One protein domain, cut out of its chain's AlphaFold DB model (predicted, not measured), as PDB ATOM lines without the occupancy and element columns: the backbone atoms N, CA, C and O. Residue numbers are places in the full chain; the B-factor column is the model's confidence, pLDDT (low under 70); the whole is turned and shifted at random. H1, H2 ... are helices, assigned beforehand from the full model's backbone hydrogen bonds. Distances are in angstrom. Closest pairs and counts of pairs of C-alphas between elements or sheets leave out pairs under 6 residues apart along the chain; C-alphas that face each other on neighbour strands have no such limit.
ATOM      1  N   ILE A  30       7.037  52.629 103.175       95.56
ATOM      2  CA  ILE A  30       5.633  52.493 103.618       95.56
ATOM      3  C   ILE A  30       5.392  52.878 105.087       95.56
ATOM      4  O   ILE A  30       4.288  53.273 105.454       95.56
ATOM      5  N   TRP A  31       6.426  52.770 105.920       94.69
ATOM      6  CA  TRP A  31       6.379  53.042 107.357       94.69
ATOM      7  C   TRP A  31       6.687  54.498 107.742       94.69
ATOM      8  O   TRP A  31       6.627  54.858 108.920       94.69
ATOM      9  N   ASN A  32       7.037  55.335 106.762       94.31
ATOM     10  CA  ASN A  32       7.361  56.740 106.968       94.31
ATOM     11  C   ASN A  32       6.083  57.585 107.015       94.31
ATOM     12  O   ASN A  32       5.085  57.275 106.357       94.31
ATOM     13  N   ALA A  33       6.122  58.660 107.805       91.88
ATOM     14  CA  ALA A  33       5.001  59.579 107.987       91.88
ATOM     15  C   ALA A  33       4.594  60.247 106.667       91.88
ATOM     16  O   ALA A  33       3.407  60.358 106.363       91.88
ATOM     17  N   GLU A  34       5.589  60.611 105.862       91.81
ATOM     18  CA  GLU A  34       5.458  61.267 104.566       91.81
ATOM     19  C   GLU A  34       4.674  60.408 103.572       91.81
ATOM     20  O   GLU A  34       3.867  60.925 102.805       91.81
ATOM     21  N   THR A  35       4.855  59.087 103.620       93.06
ATOM     22  CA  THR A  35       4.154  58.138 102.747       93.06
ATOM     23  C   THR A  35       2.681  57.978 103.129       93.06
ATOM     24  O   THR A  35       1.880  57.557 102.299       93.06
ATOM     25  N   LYS A  36       2.306  58.296 104.380       94.12
ATOM     26  CA  LYS A  36       0.932  58.227 104.922       94.12
ATOM     27  C   LYS A  36       0.242  56.851 104.792       94.12
ATOM     28  O   LYS A  36      -0.987  56.764 104.882       94.12
ATOM     29  N   ALA A  37       1.011  55.777 104.601       94.81
ATOM     30  CA  ALA A  37       0.492  54.414 104.474       94.81
ATOM     31  C   ALA A  37       0.449  53.679 105.824       94.81
ATOM     32  O   ALA A  37      -0.603  53.184 106.217       94.81
ATOM     33  N   CYS A  38       1.572  53.628 106.550       96.12
ATOM     34  CA  CYS A  38       1.692  52.884 107.807       96.12
ATOM     35  C   CYS A  38       2.639  53.582 108.806       96.12
ATOM     36  O   CYS A  38       3.661  53.034 109.213       96.12
ATOM     37  N   TRP A  39       2.335  54.829 109.179       94.38
ATOM     38  CA  TRP A  39       3.192  55.615 110.076       94.38
ATOM     39  C   TRP A  39       3.147  55.125 111.531       94.38
ATOM     40  O   TRP A  39       2.245  54.394 111.941       94.38
ATOM     41  N   GLY A  40       4.107  55.598 112.331       91.19
ATOM     42  CA  GLY A  40       4.144  55.385 113.782       91.19
ATOM     43  C   GLY A  40       5.256  54.464 114.280       91.19
ATOM     44  O   GLY A  40       5.442  54.326 115.489       91.19
ATOM     45  N   MET A  41       6.062  53.891 113.382       91.19
ATOM     46  CA  MET A  41       7.170  53.018 113.778       91.19
ATOM     47  C   MET A  41       8.179  53.719 114.703       91.19
ATOM     48  O   MET A  41       8.650  53.097 115.652       91.19
ATOM     49  N   SER A  42       8.486  54.997 114.473       86.62
ATOM     50  CA  SER A  42       9.425  55.777 115.291       86.62
ATOM     51  C   SER A  42       8.810  56.368 116.563       86.62
ATOM     52  O   SER A  42       9.533  56.970 117.348       86.62
ATOM     53  N   LYS A  43       7.499  56.207 116.800       83.38
ATOM     54  CA  LYS A  43       6.876  56.735 118.017       83.38
ATOM     55  C   LYS A  43       7.461  56.066 119.257       83.38
ATOM     56  O   LYS A  43       7.532  54.836 119.348       83.38
ATOM     57  N   HIS A  44       7.805  56.895 120.230       78.25
ATOM     58  CA  HIS A  44       8.106  56.482 121.590       78.25
ATOM     59  C   HIS A  44       6.886  56.781 122.463       78.25
ATOM     60  O   HIS A  44       6.097  57.669 122.154       78.25
ATOM     61  N   GLY A  45       6.651  55.946 123.474       63.84
ATOM     62  CA  GLY A  45       5.416  56.012 124.244       63.84
ATOM     63  C   GLY A  45       5.368  57.257 125.118       63.84
ATOM     64  O   GLY A  45       6.065  57.307 126.126       63.84
ATOM     65  N   ASP A  46       4.489  58.193 124.777       60.00
ATOM     66  CA  ASP A  46       3.960  59.163 125.732       60.00
ATOM     67  C   ASP A  46       2.833  58.496 126.530       60.00
ATOM     68  O   ASP A  46       2.121  57.629 126.013       60.00
ATOM     69  N   ALA A  47       2.652  58.860 127.804       54.75
ATOM     70  CA  ALA A  47       1.604  58.246 128.616       54.75
ATOM     71  C   ALA A  47       0.219  58.448 127.963       54.75
ATOM     72  O   ALA A  47      -0.102  59.534 127.476       54.75
ATOM     73  N   ALA A  48      -0.637  57.419 128.000       52.47
ATOM     74  CA  ALA A  48      -1.995  57.455 127.431       52.47
ATOM     75  C   ALA A  48      -2.891  58.556 128.044       52.47
ATOM     76  O   ALA A  48      -3.953  58.878 127.526       52.47
ATOM     77  N   THR A  49      -2.465  59.134 129.169       53.78
ATOM     78  CA  THR A  49      -3.128  60.242 129.864       53.78
ATOM     79  C   THR A  49      -2.738  61.620 129.335       53.78
ATOM     80  O   THR A  49      -3.418  62.589 129.653       53.78
ATOM     81  N   THR A  50      -1.636  61.740 128.589       53.22
ATOM     82  CA  THR A  50      -1.012  63.044 128.300       53.22
ATOM     83  C   THR A  50      -1.446  63.704 127.000       53.22
ATOM     84  O   THR A  50      -1.173  64.885 126.845       53.22
ATOM     85  N   ARG A  51      -2.171  63.024 126.109       51.75
ATOM     86  CA  ARG A  51      -2.827  63.600 124.920       51.75
ATOM     87  C   ARG A  51      -3.836  62.579 124.401       51.75
ATOM     88  O   ARG A  51      -3.683  61.389 124.663       51.75
ATOM     89  N   ALA A  52      -4.853  63.024 123.667       60.38
ATOM     90  CA  ALA A  52      -5.824  62.168 122.978       60.38
ATOM     91  C   ALA A  52      -5.181  61.421 121.787       60.38
ATOM     92  O   ALA A  52      -5.664  61.482 120.657       60.38
ATOM     93  N   ASN A  53      -4.047  60.764 122.032       70.31
ATOM     94  CA  ASN A  53      -3.268  60.079 121.021       70.31
ATOM     95  C   ASN A  53      -4.064  58.878 120.530       70.31
ATOM     96  O   ASN A  53      -4.559  58.070 121.313       70.31
ATOM     97  N   LYS A  54      -4.196  58.767 119.215       84.56
ATOM     98  CA  LYS A  54      -4.748  57.578 118.583       84.56
ATOM     99  C   LYS A  54      -3.656  56.519 118.429       84.56
ATOM    100  O   LYS A  54      -2.461  56.836 118.364       84.56
ATOM    101  N   ARG A  55      -4.068  55.253 118.363       89.75
ATOM    102  CA  ARG A  55      -3.180  54.131 118.050       89.75
ATOM    103  C   ARG A  55      -2.717  54.274 116.601       89.75
ATOM    104  O   ARG A  55      -3.539  54.296 115.687       89.75
ATOM    105  N   SER A  56      -1.403  54.386 116.405       92.25
ATOM    106  CA  SER A  56      -0.832  54.600 115.075       92.25
ATOM    107  C   SER A  56      -1.113  53.410 114.149       92.25
ATOM    108  O   SER A  56      -1.215  52.285 114.638       92.25
ATOM    109  N   PRO A  57      -1.180  53.603 112.821       95.19
ATOM    110  CA  PRO A  57      -1.347  52.501 111.876       95.19
ATOM    111  C   PRO A  57      -0.327  51.376 112.057       95.19
ATOM    112  O   PRO A  57      -0.688  50.205 111.977       95.19
ATOM    113  N   TRP A  58       0.927  51.721 112.370       95.00
ATOM    114  CA  TRP A  58       1.955  50.739 112.697       95.00
ATOM    115  C   TRP A  58       1.537  49.838 113.863       95.00
ATOM    116  O   TRP A  58       1.652  48.619 113.757       95.00
ATOM    117  N   ASP A  59       1.033  50.426 114.948       93.88
ATOM    118  CA  ASP A  59       0.630  49.698 116.156       93.88
ATOM    119  C   ASP A  59      -0.694  48.935 115.979       93.88
ATOM    120  O   ASP A  59      -0.920  47.945 116.671       93.88
ATOM    121  N   VAL A  60      -1.553  49.360 115.041       94.81
ATOM    122  CA  VAL A  60      -2.769  48.626 114.645       94.81
ATOM    123  C   VAL A  60      -2.409  47.291 113.990       94.81
ATOM    124  O   VAL A  60      -2.986  46.261 114.333       94.81
ATOM    125  N   VAL A  61      -1.456  47.289 113.051       95.94
ATOM    126  CA  VAL A  61      -1.075  46.071 112.305       95.94
ATOM    127  C   VAL A  61       0.080  45.285 112.938       95.94
ATOM    128  O   VAL A  61       0.259  44.110 112.622       95.94
ATOM    129  N   HIS A  62       0.834  45.889 113.862       94.19
ATOM    130  CA  HIS A  62       1.923  45.249 114.609       94.19
ATOM    131  C   HIS A  62       1.733  45.435 116.126       94.19
ATOM    132  O   HIS A  62       2.479  46.192 116.759       94.19
ATOM    133  N   PRO A  63       0.754  44.750 116.744       92.12
ATOM    134  CA  PRO A  63       0.533  44.851 118.182       92.12
ATOM    135  C   PRO A  63       1.740  44.313 118.966       92.12
ATOM    136  O   PRO A  63       2.387  43.347 118.563       92.12
ATOM    137  N   GLY A  64       2.032  44.920 120.120       88.56
ATOM    138  CA  GLY A  64       3.097  44.443 121.016       88.56
ATOM    139  C   GLY A  64       3.792  45.520 121.849       88.56
ATOM    140  O   GLY A  64       4.497  45.195 122.803       88.56
ATOM    141  N   ARG A  65       3.588  46.806 121.543       89.06
ATOM    142  CA  ARG A  65       4.091  47.909 122.376       89.06
ATOM    143  C   ARG A  65       3.131  48.162 123.528       89.06
ATOM    144  O   ARG A  65       2.007  48.582 123.291       89.06
ATOM    145  N   ALA A  66       3.579  47.959 124.766       87.12
ATOM    146  CA  ALA A  66       2.725  48.061 125.956       87.12
ATOM    147  C   ALA A  66       1.912  49.368 126.029       87.12
ATOM    148  O   ALA A  66       0.733  49.339 126.364       87.12
ATOM    149  N   TRP A  67       2.512  50.500 125.651       82.06
ATOM    150  CA  TRP A  67       1.852  51.810 125.661       82.06
ATOM    151  C   TRP A  67       0.787  51.989 124.564       82.06
ATOM    152  O   TRP A  67      -0.080  52.842 124.708       82.06
ATOM    153  N   ALA A  68       0.818  51.189 123.493       85.88
ATOM    154  CA  ALA A  68      -0.150  51.237 122.393       85.88
ATOM    155  C   ALA A  68      -1.300  50.219 122.548       85.88
ATOM    156  O   ALA A  68      -2.244  50.222 121.756       85.88
ATOM    157  N   LEU A  69      -1.225  49.343 123.559       84.94
ATOM    158  CA  LEU A  69      -2.225  48.303 123.834       84.94
ATOM    159  C   LEU A  69      -3.387  48.785 124.712       84.94
ATOM    160  O   LEU A  69      -4.325  48.025 124.928       84.94
ATOM    161  N   ASP A  70      -3.343  50.019 125.218       84.12
ATOM    162  CA  ASP A  70      -4.427  50.575 126.027       84.12
ATOM    163  C   ASP A  70      -5.737  50.601 125.218       84.12
ATOM    164  O   ASP A  70      -5.790  51.131 124.103       84.12
ATOM    165  N   GLU A  71      -6.791  49.998 125.769       81.94
ATOM    166  CA  GLU A  71      -8.106  49.867 125.128       81.94
ATOM    167  C   GLU A  71      -8.793  51.217 124.897       81.94
ATOM    168  O   GLU A  71      -9.686  51.326 124.059       81.94
ATOM    169  N   ARG A  72      -8.368  52.265 125.615       83.38
ATOM    170  CA  ARG A  72      -8.885  53.628 125.444       83.38
ATOM    171  C   ARG A  72      -8.388  54.287 124.158       83.38
ATOM    172  O   ARG A  72      -8.955  55.299 123.746       83.38
ATOM    173  N   LEU A  73      -7.328  53.758 123.544       83.25
ATOM    174  CA  LEU A  73      -6.788  54.294 122.300       83.25
ATOM    175  C   LEU A  73      -7.694  53.909 121.133       83.25
ATOM    176  O   LEU A  73      -7.950  52.735 120.875       83.25
ATOM    177  N   VAL A  74      -8.132  54.922 120.395       89.19
ATOM    178  CA  VAL A  74      -8.859  54.745 119.136       89.19
ATOM    179  C   VAL A  74      -7.848  54.574 118.011       89.19
ATOM    180  O   VAL A  74      -6.855  55.297 117.972       89.19
ATOM    181  N   ASP A  75      -8.096  53.654 117.085       92.19
ATOM    182  CA  ASP A  75      -7.237  53.459 115.915       92.19
ATOM    183  C   ASP A  75      -7.250  54.697 115.001       92.19
ATOM    184  O   ASP A  75      -8.312  55.245 114.684       92.19
ATOM    185  N   SER A  76      -6.075  55.149 114.546       91.00
ATOM    186  CA  SER A  76      -5.979  56.255 113.578       91.00
ATOM    187  C   SER A  76      -6.537  55.860 112.208       91.00
ATOM    188  O   SER A  76      -7.101  56.709 111.520       91.00
ATOM    189  N   LEU A  77      -6.397  54.584 111.828       94.19
ATOM    190  CA  LEU A  77      -6.925  53.985 110.602       94.19
ATOM    191  C   LEU A  77      -7.401  52.554 110.870       94.19
ATOM    192  O   LEU A  77      -6.808  51.836 111.672       94.19
ATOM    193  N   ALA A  78      -8.423  52.115 110.135       95.44
ATOM    194  CA  ALA A  78      -8.850  50.720 110.151       95.44
ATOM    195  C   ALA A  78      -7.810  49.807 109.462       95.44
ATOM    196  O   ALA A  78      -7.210  50.220 108.467       95.44
ATOM    197  N   PRO A  79      -7.645  48.539 109.887       96.50
ATOM    198  CA  PRO A  79      -6.689  47.607 109.276       96.50
ATOM    199  C   PRO A  79      -6.830  47.447 107.753       96.50
ATOM    200  O   PRO A  79      -5.834  47.351 107.039       96.50
ATOM    201  N   THR A  80      -8.063  47.452 107.239       97.38
ATOM    202  CA  THR A  80      -8.347  47.338 105.798       97.38
ATOM    203  C   THR A  80      -7.875  48.558 105.014       97.38
ATOM    204  O   THR A  80      -7.344  48.413 103.918       97.38
ATOM    205  N   GLU A  81      -8.025  49.750 105.589       97.12
ATOM    206  CA  GLU A  81      -7.553  51.006 105.000       97.12
ATOM    207  C   GLU A  81      -6.020  51.037 104.948       97.12
ATOM    208  O   GLU A  81      -5.436  51.401 103.931       97.12
ATOM    209  N   ILE A  82      -5.353  50.576 106.011       97.19
ATOM    210  CA  ILE A  82      -3.886  50.465 106.058       97.19
ATOM    211  C   ILE A  82      -3.390  49.522 104.954       97.19
ATOM    212  O   ILE A  82      -2.471  49.864 104.207       97.19
ATOM    213  N   ALA A  83      -4.017  48.351 104.813       97.69
ATOM    214  CA  ALA A  83      -3.662  47.382 103.779       97.69
ATOM    215  C   ALA A  83      -3.831  47.957 102.362       97.69
ATOM    216  O   ALA A  83      -2.939  47.789 101.528       97.69
ATOM    217  N   GLN A  84      -4.930  48.674 102.107       97.00
ATOM    218  CA  GLN A  84      -5.186  49.311 100.816       97.00
ATOM    219  C   GLN A  84      -4.128  50.373 100.493       97.00
ATOM    220  O   GLN A  84      -3.523  50.331  99.424       97.00
ATOM    221  N   ARG A  85      -3.811  51.262 101.444       96.88
ATOM    222  CA  ARG A  85      -2.776  52.292 101.250       96.88
ATOM    223  C   ARG A  85      -1.395  51.708 100.975       96.88
ATOM    224  O   ARG A  85      -0.653  52.252 100.155       96.88
ATOM    225  N   ILE A  86      -1.038  50.611 101.647       96.62
ATOM    226  CA  ILE A  86       0.222  49.900 101.389       96.62
ATOM    227  C   ILE A  86       0.219  49.339  99.964       96.62
ATOM    228  O   ILE A  86       1.197  49.524  99.241       96.62
ATOM    229  N   ALA A  87      -0.869  48.689  99.543       96.19
ATOM    230  CA  ALA A  87      -0.985  48.130  98.199       96.19
ATOM    231  C   ALA A  87      -0.881  49.216  97.114       96.19
ATOM    232  O   ALA A  87      -0.091  49.070  96.181       96.19
ATOM    233  N   ASP A  88      -1.597  50.331  97.277       95.06
ATOM    234  CA  ASP A  88      -1.566  51.462  96.344       95.06
ATOM    235  C   ASP A  88      -0.175  52.099  96.265       95.06
ATOM    236  O   ASP A  88       0.318  52.402  95.173       95.06
ATOM    237  N   THR A  89       0.496  52.243  97.412       94.81
ATOM    238  CA  THR A  89       1.875  52.744  97.473       94.81
ATOM    239  C   THR A  89       2.821  51.830  96.705       94.81
ATOM    240  O   THR A  89       3.579  52.309  95.868       94.81
ATOM    241  N   LEU A  90       2.759  50.515  96.932       94.69
ATOM    242  CA  LEU A  90       3.637  49.551  96.264       94.69
ATOM    243  C   LEU A  90       3.340  49.420  94.763       94.69
ATOM    244  O   LEU A  90       4.247  49.113  93.990       94.69
ATOM    245  N   ALA A  91       2.097  49.667  94.341       94.19
ATOM    246  CA  ALA A  91       1.727  49.714  92.930       94.19
ATOM    247  C   ALA A  91       2.292  50.962  92.227       94.19
ATOM    248  O   ALA A  91       2.751  50.873  91.089       94.19
ATOM    249  N   ARG A  92       2.286  52.120  92.901       92.38
ATOM    250  CA  ARG A  92       2.775  53.403  92.355       92.38
ATOM    251  C   ARG A  92       4.291  53.575  92.461       92.38
ATOM    252  O   ARG A  92       4.914  54.166  91.579       92.38
ATOM    253  N   VAL A  93       4.881  53.075  93.541       92.50
ATOM    254  CA  VAL A  93       6.315  53.137  93.846       92.50
ATOM    255  C   VAL A  93       6.801  51.717  94.149       92.50
ATOM    256  O   VAL A  93       6.970  51.336  95.310       92.50
ATOM    257  N   PRO A  94       7.005  50.887  93.109       91.62
ATOM    258  CA  PRO A  94       7.474  49.527  93.308       91.62
ATOM    259  C   PRO A  94       8.908  49.514  93.865       91.62
ATOM    260  O   PRO A  94       9.713  50.393  93.533       91.62
ATOM    261  N   PRO A  95       9.277  48.492  94.660       90.38
ATOM    262  CA  PRO A  95      10.634  48.356  95.177       90.38
ATOM    263  C   PRO A  95      11.675  48.354  94.053       90.38
ATOM    264  O   PRO A  95      11.583  47.563  93.110       90.38
ATOM    265  N   ARG A  96      12.701  49.203  94.175       89.00
ATOM    266  CA  ARG A  96      13.833  49.231  93.240       89.00
ATOM    267  C   ARG A  96      14.679  47.973  93.439       89.00
ATOM    268  O   ARG A  96      15.219  47.751  94.520       89.00
ATOM    269  N   ARG A  97      14.769  47.134  92.406       89.94
ATOM    270  CA  ARG A  97      15.508  45.854  92.449       89.94
ATOM    271  C   ARG A  97      16.856  45.902  91.733       89.94
ATOM    272  O   ARG A  97      17.685  45.032  91.968       89.94
ATOM    273  N   ASP A  98      17.063  46.904  90.884       92.50
ATOM    274  CA  ASP A  98      18.290  47.080  90.115       92.50
ATOM    275  C   ASP A  98      19.145  48.197  90.722       92.50
ATOM    276  O   ASP A  98      18.759  49.366  90.749       92.50
ATOM    277  N   HIS A  99      20.310  47.809  91.236       88.69
ATOM    278  CA  HIS A  99      21.258  48.726  91.850       88.69
ATOM    279  C   HIS A  99      21.974  49.615  90.824       88.69
ATOM    280  O   HIS A  99      22.239  50.774  91.127       88.69
ATOM    281  N   ALA A 100      22.282  49.098  89.629       90.38
ATOM    282  CA  ALA A 100      22.977  49.870  88.602       90.38
ATOM    283  C   ALA A 100      22.070  50.987  88.075       90.38
ATOM    284  O   ALA A 100      22.471  52.147  88.078       90.38
ATOM    285  N   ALA A 101      20.817  50.651  87.758       89.12
ATOM    286  CA  ALA A 101      19.822  51.632  87.330       89.12
ATOM    287  C   ALA A 101      19.569  52.713  88.398       89.12
ATOM    288  O   ALA A 101      19.467  53.894  88.079       89.12
ATOM    289  N   LEU A 102      19.516  52.327  89.679       88.81
ATOM    290  CA  LEU A 102      19.357  53.278  90.784       88.81
ATOM    291  C   LEU A 102      20.551  54.237  90.903       88.81
ATOM    292  O   LEU A 102      20.356  55.429  91.126       88.81
ATOM    293  N   LEU A 103      21.780  53.732  90.767       87.56
ATOM    294  CA  LEU A 103      22.974  54.576  90.781       87.56
ATOM    295  C   LEU A 103      22.988  55.544  89.599       87.56
ATOM    296  O   LEU A 103      23.316  56.712  89.785       87.56
ATOM    297  N   GLU A 104      22.626  55.080  88.404       87.56
ATOM    298  CA  GLU A 104      22.531  55.934  87.221       87.56
ATOM    299  C   GLU A 104      21.494  57.047  87.402       87.56
ATOM    300  O   GLU A 104      21.798  58.198  87.100       87.56
ATOM    301  N   GLU A 105      20.321  56.742  87.963       85.19
ATOM    302  CA  GLU A 105      19.288  57.737  88.285       85.19
ATOM    303  C   GLU A 105      19.779  58.767  89.310       85.19
ATOM    304  O   GLU A 105      19.636  59.971  89.093       85.19
ATOM    305  N   MET A 106      20.424  58.318  90.393       83.50
ATOM    306  CA  MET A 106      20.995  59.231  91.389       83.50
ATOM    307  C   MET A 106      22.086  60.120  90.785       83.50
ATOM    308  O   MET A 106      22.107  61.323  91.026       83.50
ATOM    309  N   LEU A 107      22.978  59.549  89.971       84.19
ATOM    310  CA  LEU A 107      24.032  60.300  89.288       84.19
ATOM    311  C   LEU A 107      23.470  61.272  88.250       84.19
ATOM    312  O   LEU A 107      24.036  62.348  88.080       84.19
TER     313      LEU A 107
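This is residues 30 to 107 of the 143 residues of the protein "Eco29kI family restriction endonuclease" of Mesorhizobium sp. 65-26 (UniProt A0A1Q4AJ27). With little regular structure, this is a body of loops holding small helix H1, with longer helix H2 meeting H1 at its first residues, and an arm, residues 94 to 107, that sticks out and ends in H3. The printed part has 78 residues, with three named helices in the order H1, H2, H3 and no named strand; its class is all helix, though named elements hold only 28 residues. It is loose, with a radius of gyration of the C-alphas of 15.9 A, spanning 50 by 24 by 19 A.

Start at C-alpha 30, (5.633, 52.493, 103.618); residues 30 to 56 hold no named element. H1, residues 57 to 61, begins at C-alpha 57, (-1.347, 52.501, 111.876), and covers 6.5 A. H2, residues 79 to 92, runs 20.2 A. H3, residues 99 to 107, runs 12.2 A to C-alpha 107, (24.032, 60.300, 89.288).

H2 touches H1 with residues 79 to 82 alone; their closest C-alphas, of Val 61 and Pro 79, are 6.6 A apart. H3 is apart from H1 and H2. In H1, H2 and H3 every O i to N i+4 pair is within hydrogen-bond range.

The farthest C-alphas, of Thr 49 and Glu 104, are 50.0 A apart. The printed part has no cut; the H1 to H2 link, 17 residues, is long. Confidence is low at residues 45 to 52, with pLDDT under 70.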